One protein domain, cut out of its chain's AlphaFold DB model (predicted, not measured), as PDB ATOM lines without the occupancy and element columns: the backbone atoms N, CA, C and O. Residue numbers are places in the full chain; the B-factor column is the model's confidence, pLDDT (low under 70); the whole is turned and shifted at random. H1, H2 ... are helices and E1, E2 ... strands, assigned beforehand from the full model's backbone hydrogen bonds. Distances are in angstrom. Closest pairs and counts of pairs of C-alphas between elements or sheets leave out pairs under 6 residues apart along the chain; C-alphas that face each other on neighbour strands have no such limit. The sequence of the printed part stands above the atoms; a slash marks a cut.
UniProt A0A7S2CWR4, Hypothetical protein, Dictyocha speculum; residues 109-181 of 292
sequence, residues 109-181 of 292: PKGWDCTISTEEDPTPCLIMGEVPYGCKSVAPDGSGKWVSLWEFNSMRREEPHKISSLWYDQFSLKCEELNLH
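This is residues 109 to 181 of the 292 residues of the protein "Hypothetical protein" of Dictyocha speculum (UniProt A0A7S2CWR4). A small antiparallel hairpin, E1 and E2, has a long loop, residues 117 to 135, at one end and E3 and H3 toward the other; H1 starts beside E2, and H2 folds back from H1. The 73 printed residues are mixed and compact, in order E1 E2 H1 H2 E3 H3, with radius of gyration of the C-alphas 11.7 A and spans 32 by 21 by 20 A.

Start at hairpin E1, residues 112 to 116, and E2, residues 136 to 140: N 113 and O 139 are 2.9 A apart. H2, residues 160 to 166, touches H1, residues 149 to 158, at a steep tilt of 48 degrees, opposite ways; closest C-alphas, Arg 156 and Ile 163, 6.5 A. E3, residues 171 to 173, pairs with no named strand; H3, residues 175 to 181, touches no helix. O i to N i+4 pairs within hydrogen-bond range: every one in H1, 2 of 3 in H3, 1 of 3 in H2, which has 2 of 4 for i+3.

Find C-alpha 112 at (20.444, 46.529, -25.376); E1 runs 13.3 A, E2 13.7 A, H1 14.4 A. H3 ends at C-alpha 181, (19.444, 36.022, -19.999).

The farthest C-alphas, Glu 120 and His 161, are 33.9 A apart. The printed part has no cut; link E1 to E2 is long; residue 109 is under pLDDT 70.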
ATOM      1  N   PRO A 109      11.555  53.254 -25.691       62.19
ATOM      2  CA  PRO A 109      12.036  51.947 -25.276       62.19
ATOM      3  C   PRO A 109      12.942  51.405 -26.376       62.19
ATOM      4  O   PRO A 109      12.513  51.278 -27.525       62.19
ATOM      5  N   LYS A 110      14.188  51.111 -26.023       75.62
ATOM      6  CA  LYS A 110      15.182  50.517 -26.917       75.62
ATOM      7  C   LYS A 110      15.758  49.260 -26.281       75.62
ATOM      8  O   LYS A 110      15.704  49.136 -25.055       75.62
ATOM      9  N   GLY A 111      16.235  48.354 -27.130       83.31
ATOM     10  CA  GLY A 111      16.949  47.165 -26.703       83.31
ATOM     11  C   GLY A 111      18.333  47.513 -26.162       83.31
ATOM     12  O   GLY A 111      18.688  48.688 -25.982       83.31
ATOM     13  N   TRP A 112      19.074  46.457 -25.856       89.19
ATOM     14  CA  TRP A 112      20.444  46.529 -25.376       89.19
ATOM     15  C   TRP A 112      21.396  45.989 -26.439       89.19
ATOM     16  O   TRP A 112      21.344  44.802 -26.763       89.19
ATOM     17  N   ASP A 113      22.326  46.830 -26.878       91.12
ATOM     18  CA  ASP A 113      23.494  46.422 -27.648       91.12
ATOM     19  C   ASP A 113      24.591  45.977 -26.667       91.12
ATOM     20  O   ASP A 113      24.891  46.676 -25.690       91.12
ATOM     21  N   CYS A 114      25.187  44.806 -26.908       90.75
ATOM     22  CA  CYS A 114      26.180  44.190 -26.021       90.75
ATOM     23  C   CYS A 114      27.466  43.874 -26.791       90.75
ATOM     24  O   CYS A 114      27.463  43.012 -27.659       90.75
ATOM     25  N   THR A 115      28.585  44.500 -26.444       93.00
ATOM     26  CA  THR A 115      29.893  44.293 -27.099       93.00
ATOM     27  C   THR A 115      30.920  43.758 -26.104       93.00
ATOM     28  O   THR A 115      30.740  43.880 -24.893       93.00
ATOM     29  N   ILE A 116      31.991  43.124 -26.582       93.31
ATOM     30  CA  ILE A 116      33.131  42.724 -25.740       93.31
ATOM     31  C   ILE A 116      34.275  43.697 -26.001       93.31
ATOM     32  O   ILE A 116      34.609  43.945 -27.156       93.31
ATOM     33  N   SER A 117      34.889  44.210 -24.933       91.31
ATOM     34  CA  SER A 117      36.115  45.004 -25.040       91.31
ATOM     35  C   SER A 117      37.284  44.093 -25.424       91.31
ATOM     36  O   SER A 117      37.562  43.107 -24.730       91.31
ATOM     37  N   THR A 118      37.959  44.402 -26.528       91.50
ATOM     38  CA  THR A 118      39.149  43.671 -26.993       91.50
ATOM     39  C   THR A 118      40.394  44.541 -26.839       91.50
ATOM     40  O   THR A 118      40.291  45.747 -26.641       91.50
ATOM     41  N   GLU A 119      41.584  43.939 -26.887       90.94
ATOM     42  CA  GLU A 119      42.842  44.699 -26.800       90.94
ATOM     43  C   GLU A 119      43.044  45.627 -28.009       90.94
ATOM     44  O   GLU A 119      43.608  46.709 -27.870       90.94
ATOM     45  N   GLU A 120      42.536  45.224 -29.178       88.50
ATOM     46  CA  GLU A 120      42.647  45.981 -30.429       88.50
ATOM     47  C   GLU A 120      41.639  47.140 -30.518       88.50
ATOM     48  O   GLU A 120      41.959  48.174 -31.103       88.50
ATOM     49  N   ASP A 121      40.452  46.989 -29.918       87.62
ATOM     50  CA  ASP A 121      39.401  48.013 -29.881       87.62
ATOM     51  C   ASP A 121      38.817  48.142 -28.458       87.62
ATOM     52  O   ASP A 121      37.847  47.447 -28.109       87.62
ATOM     53  N   PRO A 122      39.428  48.975 -27.588       88.12
ATOM     54  CA  PRO A 122      38.925  49.201 -26.241       88.12
ATOM     55  C   PRO A 122      37.636  50.026 -26.293       88.12
ATOM     56  O   PRO A 122      37.613  51.162 -26.775       88.12
ATOM     57  N   THR A 123      36.547  49.484 -25.744       88.38
ATOM     58  CA  THR A 123      35.271  50.206 -25.738       88.38
ATOM     59  C   THR A 123      35.302  51.357 -24.720       88.38
ATOM     60  O   THR A 123      35.636  51.151 -23.545       88.38
ATOM     61  N   PRO A 124      34.947  52.595 -25.124       88.25
ATOM     62  CA  PRO A 124      34.981  53.741 -24.223       88.25
ATOM     63  C   PRO A 124      33.854  53.644 -23.187       88.25
ATOM     64  O   PRO A 124      32.671  53.618 -23.533       88.25
ATOM     65  N   CYS A 125      34.216  53.623 -21.905       88.94
ATOM     66  CA  CYS A 125      33.290  53.544 -20.781       88.94
ATOM     67  C   CYS A 125      32.958  54.937 -20.242       88.94
ATOM     68  O   CYS A 125      33.852  55.693 -19.866       88.94
ATOM     69  N   LEU A 126      31.670  55.247 -20.079       88.25
ATOM     70  CA  LEU A 126      31.220  56.503 -19.462       88.25
ATOM     71  C   LEU A 126      31.764  56.742 -18.042       88.25
ATOM     72  O   LEU A 126      31.890  57.891 -17.629       88.25
ATOM     73  N   ILE A 127      32.028  55.673 -17.285       87.75
ATOM     74  CA  ILE A 127      32.342  55.749 -15.847       87.75
ATOM     75  C   ILE A 127      33.831  55.547 -15.596       87.75
ATOM     76  O   ILE A 127      34.453  56.334 -14.891       87.75
ATOM     77  N   MET A 128      34.398  54.490 -16.179       82.12
ATOM     78  CA  MET A 128      35.792  54.095 -15.957       82.12
ATOM     79  C   MET A 128      36.756  54.656 -17.013       82.12
ATOM     80  O   MET A 128      37.961  54.458 -16.901       82.12
ATOM     81  N   GLY A 129      36.252  55.359 -18.033       88.19
ATOM     82  CA  GLY A 129      37.028  55.797 -19.195       88.19
ATOM     83  C   GLY A 129      37.203  54.674 -20.215       88.19
ATOM     84  O   GLY A 129      36.724  54.791 -21.339       88.19
ATOM     85  N   GLU A 130      37.789  53.552 -19.799       88.44
ATOM     86  CA  GLU A 130      38.016  52.367 -20.640       88.44
ATOM     87  C   GLU A 130      37.516  51.103 -19.928       88.44
ATOM     88  O   GLU A 130      37.645  50.966 -18.707       88.44
ATOM     89  N   VAL A 131      36.884  50.193 -20.677       89.56
ATOM     90  CA  VAL A 131      36.429  48.901 -20.141       89.56
ATOM     91  C   VAL A 131      37.598  47.907 -20.144       89.56
ATOM     92  O   VAL A 131      38.241  47.760 -21.185       89.56
ATOM     93  N   PRO A 132      37.852  47.179 -19.036       88.94
ATOM     94  CA  PRO A 132      38.888  46.149 -18.993       88.94
ATOM     95  C   PRO A 132      38.734  45.114 -20.116       88.94
ATOM     96  O   PRO A 132      37.619  44.767 -20.511       88.94
ATOM     97  N   TYR A 133      39.857  44.594 -20.611       89.19
ATOM     98  CA  TYR A 133      39.859  43.610 -21.694       89.19
ATOM     99  C   TYR A 133      39.091  42.341 -21.313       89.19
ATOM    100  O   TYR A 133      39.229  41.823 -20.203       89.19
ATOM    101  N   GLY A 134      38.288  41.828 -22.245       88.56
ATOM    102  CA  GLY A 134      37.465  40.635 -22.045       88.56
ATOM    103  C   GLY A 134      36.171  40.872 -21.259       88.56
ATOM    104  O   GLY A 134      35.335  39.970 -21.200       88.56
ATOM    105  N   CYS A 135      35.957  42.069 -20.703       91.56
ATOM    106  CA  CYS A 135      34.689  42.426 -20.076       91.56
ATOM    107  C   CYS A 135      33.652  42.842 -21.127       91.56
ATOM    108  O   CYS A 135      33.964  43.428 -22.169       91.56
ATOM    109  N   LYS A 136      32.384  42.551 -20.828       93.88
ATOM    110  CA  LYS A 136      31.249  42.930 -21.673       93.88
ATOM    111  C   LYS A 136      30.813  44.357 -21.362       93.88
ATOM    112  O   LYS A 136      30.681  44.745 -20.198       93.88
ATOM    113  N   SER A 137      30.551  45.126 -22.405       94.06
ATOM    114  CA  SER A 137      29.970  46.460 -22.350       94.06
ATOM    115  C   SER A 137      28.561  46.463 -22.918       94.06
ATOM    116  O   SER A 137      28.261  45.757 -23.876       94.06
ATOM    117  N   VAL A 138      27.698  47.282 -22.329       93.62
ATOM    118  CA  VAL A 138      26.311  47.464 -22.743       93.62
ATOM    119  C   VAL A 138      26.018  48.923 -23.038       93.62
ATOM    120  O   VAL A 138      26.501  49.829 -22.350       93.62
ATOM    121  N   ALA A 139      25.207  49.146 -24.063       92.62
ATOM    122  CA  ALA A 139      24.650  50.444 -24.402       92.62
ATOM    123  C   ALA A 139      23.199  50.267 -24.868       92.62
ATOM    124  O   ALA A 139      22.875  49.258 -25.488       92.62
ATOM    125  N   PRO A 140      22.304  51.228 -24.596       90.50
ATOM    126  CA  PRO A 140      20.999  51.231 -25.240       90.50
ATOM    127  C   PRO A 140      21.168  51.513 -26.739       90.50
ATOM    128  O   PRO A 140      22.003  52.350 -27.115       90.50
ATOM    129  N   ASP A 141      20.357  50.861 -27.577       87.50
ATOM    130  CA  ASP A 141      20.574  50.851 -29.029       87.50
ATOM    131  C   ASP A 141      20.763  52.262 -29.613       87.50
ATOM    132  O   ASP A 141      19.932  53.170 -29.459       87.50
ATOM    133  N   GLY A 142      21.874  52.482 -30.312       84.19
ATOM    134  CA  GLY A 142      22.168  53.763 -30.962       84.19
ATOM    135  C   GLY A 142      22.485  54.937 -30.022       84.19
ATOM    136  O   GLY A 142      22.460  56.082 -30.474       84.19
ATOM    137  N   SER A 143      22.780  54.703 -28.735       87.00
ATOM    138  CA  SER A 143      23.352  55.752 -27.874       87.00
ATOM    139  C   SER A 143      24.839  55.996 -28.144       87.00
ATOM    140  O   SER A 143      25.319  57.084 -27.827       87.00
ATOM    141  N   GLY A 144      25.580  54.989 -28.621       87.62
ATOM    142  CA  GLY A 144      27.039  55.054 -28.814       87.62
ATOM    143  C   GLY A 144      27.850  55.299 -27.532       87.62
ATOM    144  O   GLY A 144      29.044  55.567 -27.605       87.62
ATOM    145  N   LYS A 145      27.206  55.247 -26.359       90.44
ATOM    146  CA  LYS A 145      27.831  55.449 -25.053       90.44
ATOM    147  C   LYS A 145      27.759  54.153 -24.268       90.44
ATOM    148  O   LYS A 145      26.663  53.736 -23.886       90.44
ATOM    149  N   TRP A 146      28.918  53.558 -24.033       93.06
ATOM    150  CA  TRP A 146      29.034  52.238 -23.437       93.06
ATOM    151  C   TRP A 146      29.303  52.314 -21.938       93.06
ATOM    152  O   TRP A 146      29.905  53.263 -21.422       93.06
ATOM    153  N   VAL A 147      28.829  51.296 -21.232       94.38
ATOM    154  CA  VAL A 147      29.071  51.081 -19.807       94.38
ATOM    155  C   VAL A 147      29.423  49.615 -19.627       94.38
ATOM    156  O   VAL A 147      28.795  48.755 -20.237       94.38
ATOM    157  N   SER A 148      30.409  49.295 -18.793       94.75
ATOM    158  CA  SER A 148      30.672  47.897 -18.441       94.75
ATOM    159  C   SER A 148      29.438  47.267 -17.789       94.75
ATOM    160  O   SER A 148      28.827  47.877 -16.906       94.75
ATOM    161  N   LEU A 149      29.110  46.038 -18.180       93.81
ATOM    162  CA  LEU A 149      27.953  45.291 -17.683       93.81
ATOM    163  C   LEU A 149      27.965  45.159 -16.150       93.81
ATOM    164  O   LEU A 149      26.927  45.338 -15.509       93.81
ATOM    165  N   TRP A 150      29.148  44.924 -15.572       94.38
ATOM    166  CA  TRP A 150      29.367  44.873 -14.128       94.38
ATOM    167  C   TRP A 150      28.907  46.146 -13.419       94.38
ATOM    168  O   TRP A 150      28.013  46.121 -12.574       94.38
ATOM    169  N   GLU A 151      29.507  47.278 -13.795       93.94
ATOM    170  CA  GLU A 151      29.231  48.579 -13.186       93.94
ATOM    171  C   GLU A 151      27.772  48.981 -13.394       93.94
ATOM    172  O   GLU A 151      27.118  49.484 -12.481       93.94
ATOM    173  N   PHE A 152      27.224  48.684 -14.575       93.75
ATOM    174  CA  PHE A 152      25.822  48.919 -14.874       93.75
ATOM    175  C   PHE A 152      24.895  48.171 -13.904       93.75
ATOM    176  O   PHE A 152      24.005  48.787 -13.307       93.75
ATOM    177  N   ASN A 153      25.104  46.865 -13.696       93.81
ATOM    178  CA  ASN A 153      24.265  46.098 -12.775       93.81
ATOM    179  C   ASN A 153      24.504  46.487 -11.306       93.81
ATOM    180  O   ASN A 153      23.542  46.587 -10.542       93.81
ATOM    181  N   SER A 154      25.746  46.787 -10.921       93.38
ATOM    182  CA  SER A 154      26.074  47.278  -9.577       93.38
ATOM    183  C   SER A 154      25.310  48.569  -9.250       93.38
ATOM    184  O   SER A 154      24.518  48.614  -8.299       93.38
ATOM    185  N   MET A 155      25.409  49.583 -10.117       92.19
ATOM    186  CA  MET A 155      24.665  50.837  -9.967       92.19
ATOM    187  C   MET A 155      23.151  50.618  -9.951       92.19
ATOM    188  O   MET A 155      22.436  51.305  -9.220       92.19
ATOM    189  N   ARG A 156      22.638  49.640 -10.709       92.00
ATOM    190  CA  ARG A 156      21.198  49.328 -10.745       92.00
ATOM    191  C   ARG A 156      20.685  48.925  -9.378       92.00
ATOM    192  O   ARG A 156      19.566  49.277  -9.001       92.00
ATOM    193  N   ARG A 157      21.496  48.173  -8.638       92.00
ATOM    194  CA  ARG A 157      21.138  47.625  -7.330       92.00
ATOM    195  C   ARG A 157      21.412  48.602  -6.192       92.00
ATOM    196  O   ARG A 157      20.633  48.637  -5.227       92.00
ATOM    197  N   GLU A 158      22.483  49.379  -6.275       91.00
ATOM    198  CA  GLU A 158      22.862  50.327  -5.225       91.00
ATOM    199  C   GLU A 158      22.118  51.662  -5.351       91.00
ATOM    200  O   GLU A 158      21.521  52.131  -4.376       91.00
ATOM    201  N   GLU A 159      22.085  52.237  -6.553       89.94
ATOM    202  CA  GLU A 159      21.670  53.617  -6.805       89.94
ATOM    203  C   GLU A 159      20.822  53.734  -8.090       89.94
ATOM    204  O   GLU A 159      21.236  54.351  -9.075       89.94
ATOM    205  N   PRO A 160      19.571  53.226  -8.088       87.25
ATOM    206  CA  PRO A 160      18.734  53.165  -9.293       87.25
ATOM    207  C   PRO A 160      18.417  54.542  -9.902       87.25
ATOM    208  O   PRO A 160      18.101  54.640 -11.082       87.25
ATOM    209  N   HIS A 161      18.520  55.615  -9.114       87.31
ATOM    210  CA  HIS A 161      18.313  56.987  -9.576       87.31
ATOM    211  C   HIS A 161      19.461  57.505 -10.457       87.31
ATOM    212  O   HIS A 161      19.229  58.355 -11.312       87.31
ATOM    213  N   LYS A 162      20.691  56.999 -10.287       89.19
ATOM    214  CA  LYS A 162      21.831  57.422 -11.117       89.19
ATOM    215  C   LYS A 162      21.765  56.829 -12.518       89.19
ATOM    216  O   LYS A 162      22.186  57.475 -13.473       89.19
ATOM    217  N   ILE A 163      21.166  55.649 -12.657       87.31
ATOM    218  CA  ILE A 163      21.028  54.970 -13.946       87.31
ATOM    219  C   ILE A 163      20.243  55.798 -14.961       87.31
ATOM    220  O   ILE A 163      20.677  55.919 -16.103       87.31
ATOM    221  N   SER A 164      19.112  56.391 -14.571       81.31
ATOM    222  CA  SER A 164      18.316  57.181 -15.521       81.31
ATOM    223  C   SER A 164      19.062  58.452 -15.949       81.31
ATOM    224  O   SER A 164      19.078  58.813 -17.129       81.31
ATOM    225  N   SER A 165      19.803  59.055 -15.012       86.75
ATOM    226  CA  SER A 165      20.622  60.240 -15.270       86.75
ATOM    227  C   SER A 165      21.811  59.980 -16.203       86.75
ATOM    228  O   SER A 165      22.265  60.906 -16.873       86.75
ATOM    229  N   LEU A 166      22.281  58.730 -16.303       87.00
ATOM    230  CA  LEU A 166      23.468  58.363 -17.081       87.00
ATOM    231  C   LEU A 166      23.301  58.653 -18.584       87.00
ATOM    232  O   LEU A 166      24.254  59.035 -19.264       87.00
ATOM    233  N   TRP A 167      22.066  58.544 -19.084       87.12
ATOM    234  CA  TRP A 167      21.696  58.892 -20.459       87.12
ATOM    235  C   TRP A 167      20.724  60.075 -20.528       87.12
ATOM    236  O   TRP A 167      19.918  60.163 -21.455       87.12
ATOM    237  N   TYR A 168      20.790  60.992 -19.557       85.25
ATOM    238  CA  TYR A 168      19.966  62.207 -19.509       85.25
ATOM    239  C   TYR A 168      18.456  61.942 -19.649       85.25
ATOM    240  O   TYR A 168      17.755  62.700 -20.323       85.25
ATOM    241  N   ASP A 169      17.969  60.838 -19.073       80.31
ATOM    242  CA  ASP A 169      16.573  60.388 -19.151       80.31
ATOM    243  C   ASP A 169      16.025  60.239 -20.593       80.31
ATOM    244  O   ASP A 169      14.811  60.253 -20.814       80.31
ATOM    245  N   GLN A 170      16.901  60.086 -21.598       80.06
ATOM    246  CA  GLN A 170      16.501  59.964 -23.008       80.06
ATOM    247  C   GLN A 170      15.921  58.583 -23.351       80.06
ATOM    248  O   GLN A 170      15.119  58.464 -24.281       80.06
ATOM    249  N   PHE A 171      16.299  57.542 -22.603       79.19
ATOM    250  CA  PHE A 171      15.938  56.149 -22.876       79.19
ATOM    251  C   PHE A 171      15.185  55.522 -21.706       79.19
ATOM    252  O   PHE A 171      15.508  55.762 -20.542       79.19
ATOM    253  N   SER A 172      14.180  54.694 -22.012       76.19
ATOM    254  CA  SER A 172      13.474  53.905 -21.001       76.19
ATOM    255  C   SER A 172      14.139  52.539 -20.941       76.19
ATOM    256  O   SER A 172      13.932  51.680 -21.792       76.19
ATOM    257  N   LEU A 173      15.012  52.379 -19.950       79.44
ATOM    258  CA  LEU A 173      15.875  51.211 -19.819       79.44
ATOM    259  C   LEU A 173      15.061  50.019 -19.308       79.44
ATOM    260  O   LEU A 173      14.744  49.919 -18.120       79.44
ATOM    261  N   LYS A 174      14.729  49.094 -20.207       83.94
ATOM    262  CA  LYS A 174      14.070  47.839 -19.843       83.94
ATOM    263  C   LYS A 174      15.104  46.850 -19.319       83.94
ATOM    264  O   LYS A 174      15.658  46.047 -20.058       83.94
ATOM    265  N   CYS A 175      15.359  46.892 -18.016       84.06
ATOM    266  CA  CYS A 175      16.277  45.947 -17.369       84.06
ATOM    267  C   CYS A 175      15.733  44.502 -17.348       84.06
ATOM    268  O   CYS A 175      16.479  43.568 -17.076       84.06
ATOM    269  N   GLU A 176      14.438  44.318 -17.612       85.75
ATOM    270  CA  GLU A 176      13.793  43.004 -17.689       85.75
ATOM    271  C   GLU A 176      14.355  42.157 -18.833       85.75
ATOM    272  O   GLU A 176      14.543  40.958 -18.655       85.75
ATOM    273  N   GLU A 177      14.690  42.779 -19.969       85.19
ATOM    274  CA  GLU A 177      15.253  42.085 -21.134       85.19
ATOM    275  C   GLU A 177      16.623  41.485 -20.804       85.19
ATOM    276  O   GLU A 177      16.882  40.321 -21.094       85.19
ATOM    277  N   LEU A 178      17.454  42.231 -20.074       85.31
ATOM    278  CA  LEU A 178      18.748  41.746 -19.601       85.31
ATOM    279  C   LEU A 178      18.586  40.611 -18.576       85.31
ATOM    280  O   LEU A 178      19.307  39.616 -18.619       85.31
ATOM    281  N   ASN A 179      17.584  40.724 -17.697       87.94
ATOM    282  CA  ASN A 179      17.275  39.710 -16.690       87.94
ATOM    283  C   ASN A 179      16.795  38.371 -17.295       87.94
ATOM    284  O   ASN A 179      16.931  37.332 -16.645       87.94
ATOM    285  N   LEU A 180      16.249  38.365 -18.518       88.25
ATOM    286  CA  LEU A 180      15.841  37.129 -19.201       88.25
ATOM    287  C   LEU A 180      17.038  36.221 -19.526       88.25
ATOM    288  O   LEU A 180      16.865  35.006 -19.630       88.25
ATOM    289  N   HIS A 181      18.247  36.781 -19.636       88.38
ATOM    290  CA  HIS A 181      19.444  36.022 -19.999       88.38
ATOM    291  C   HIS A 181      20.076  35.241 -18.834       88.38
ATOM    292  O   HIS A 181      20.700  34.216 -19.088       88.38
TER     293      HIS A 181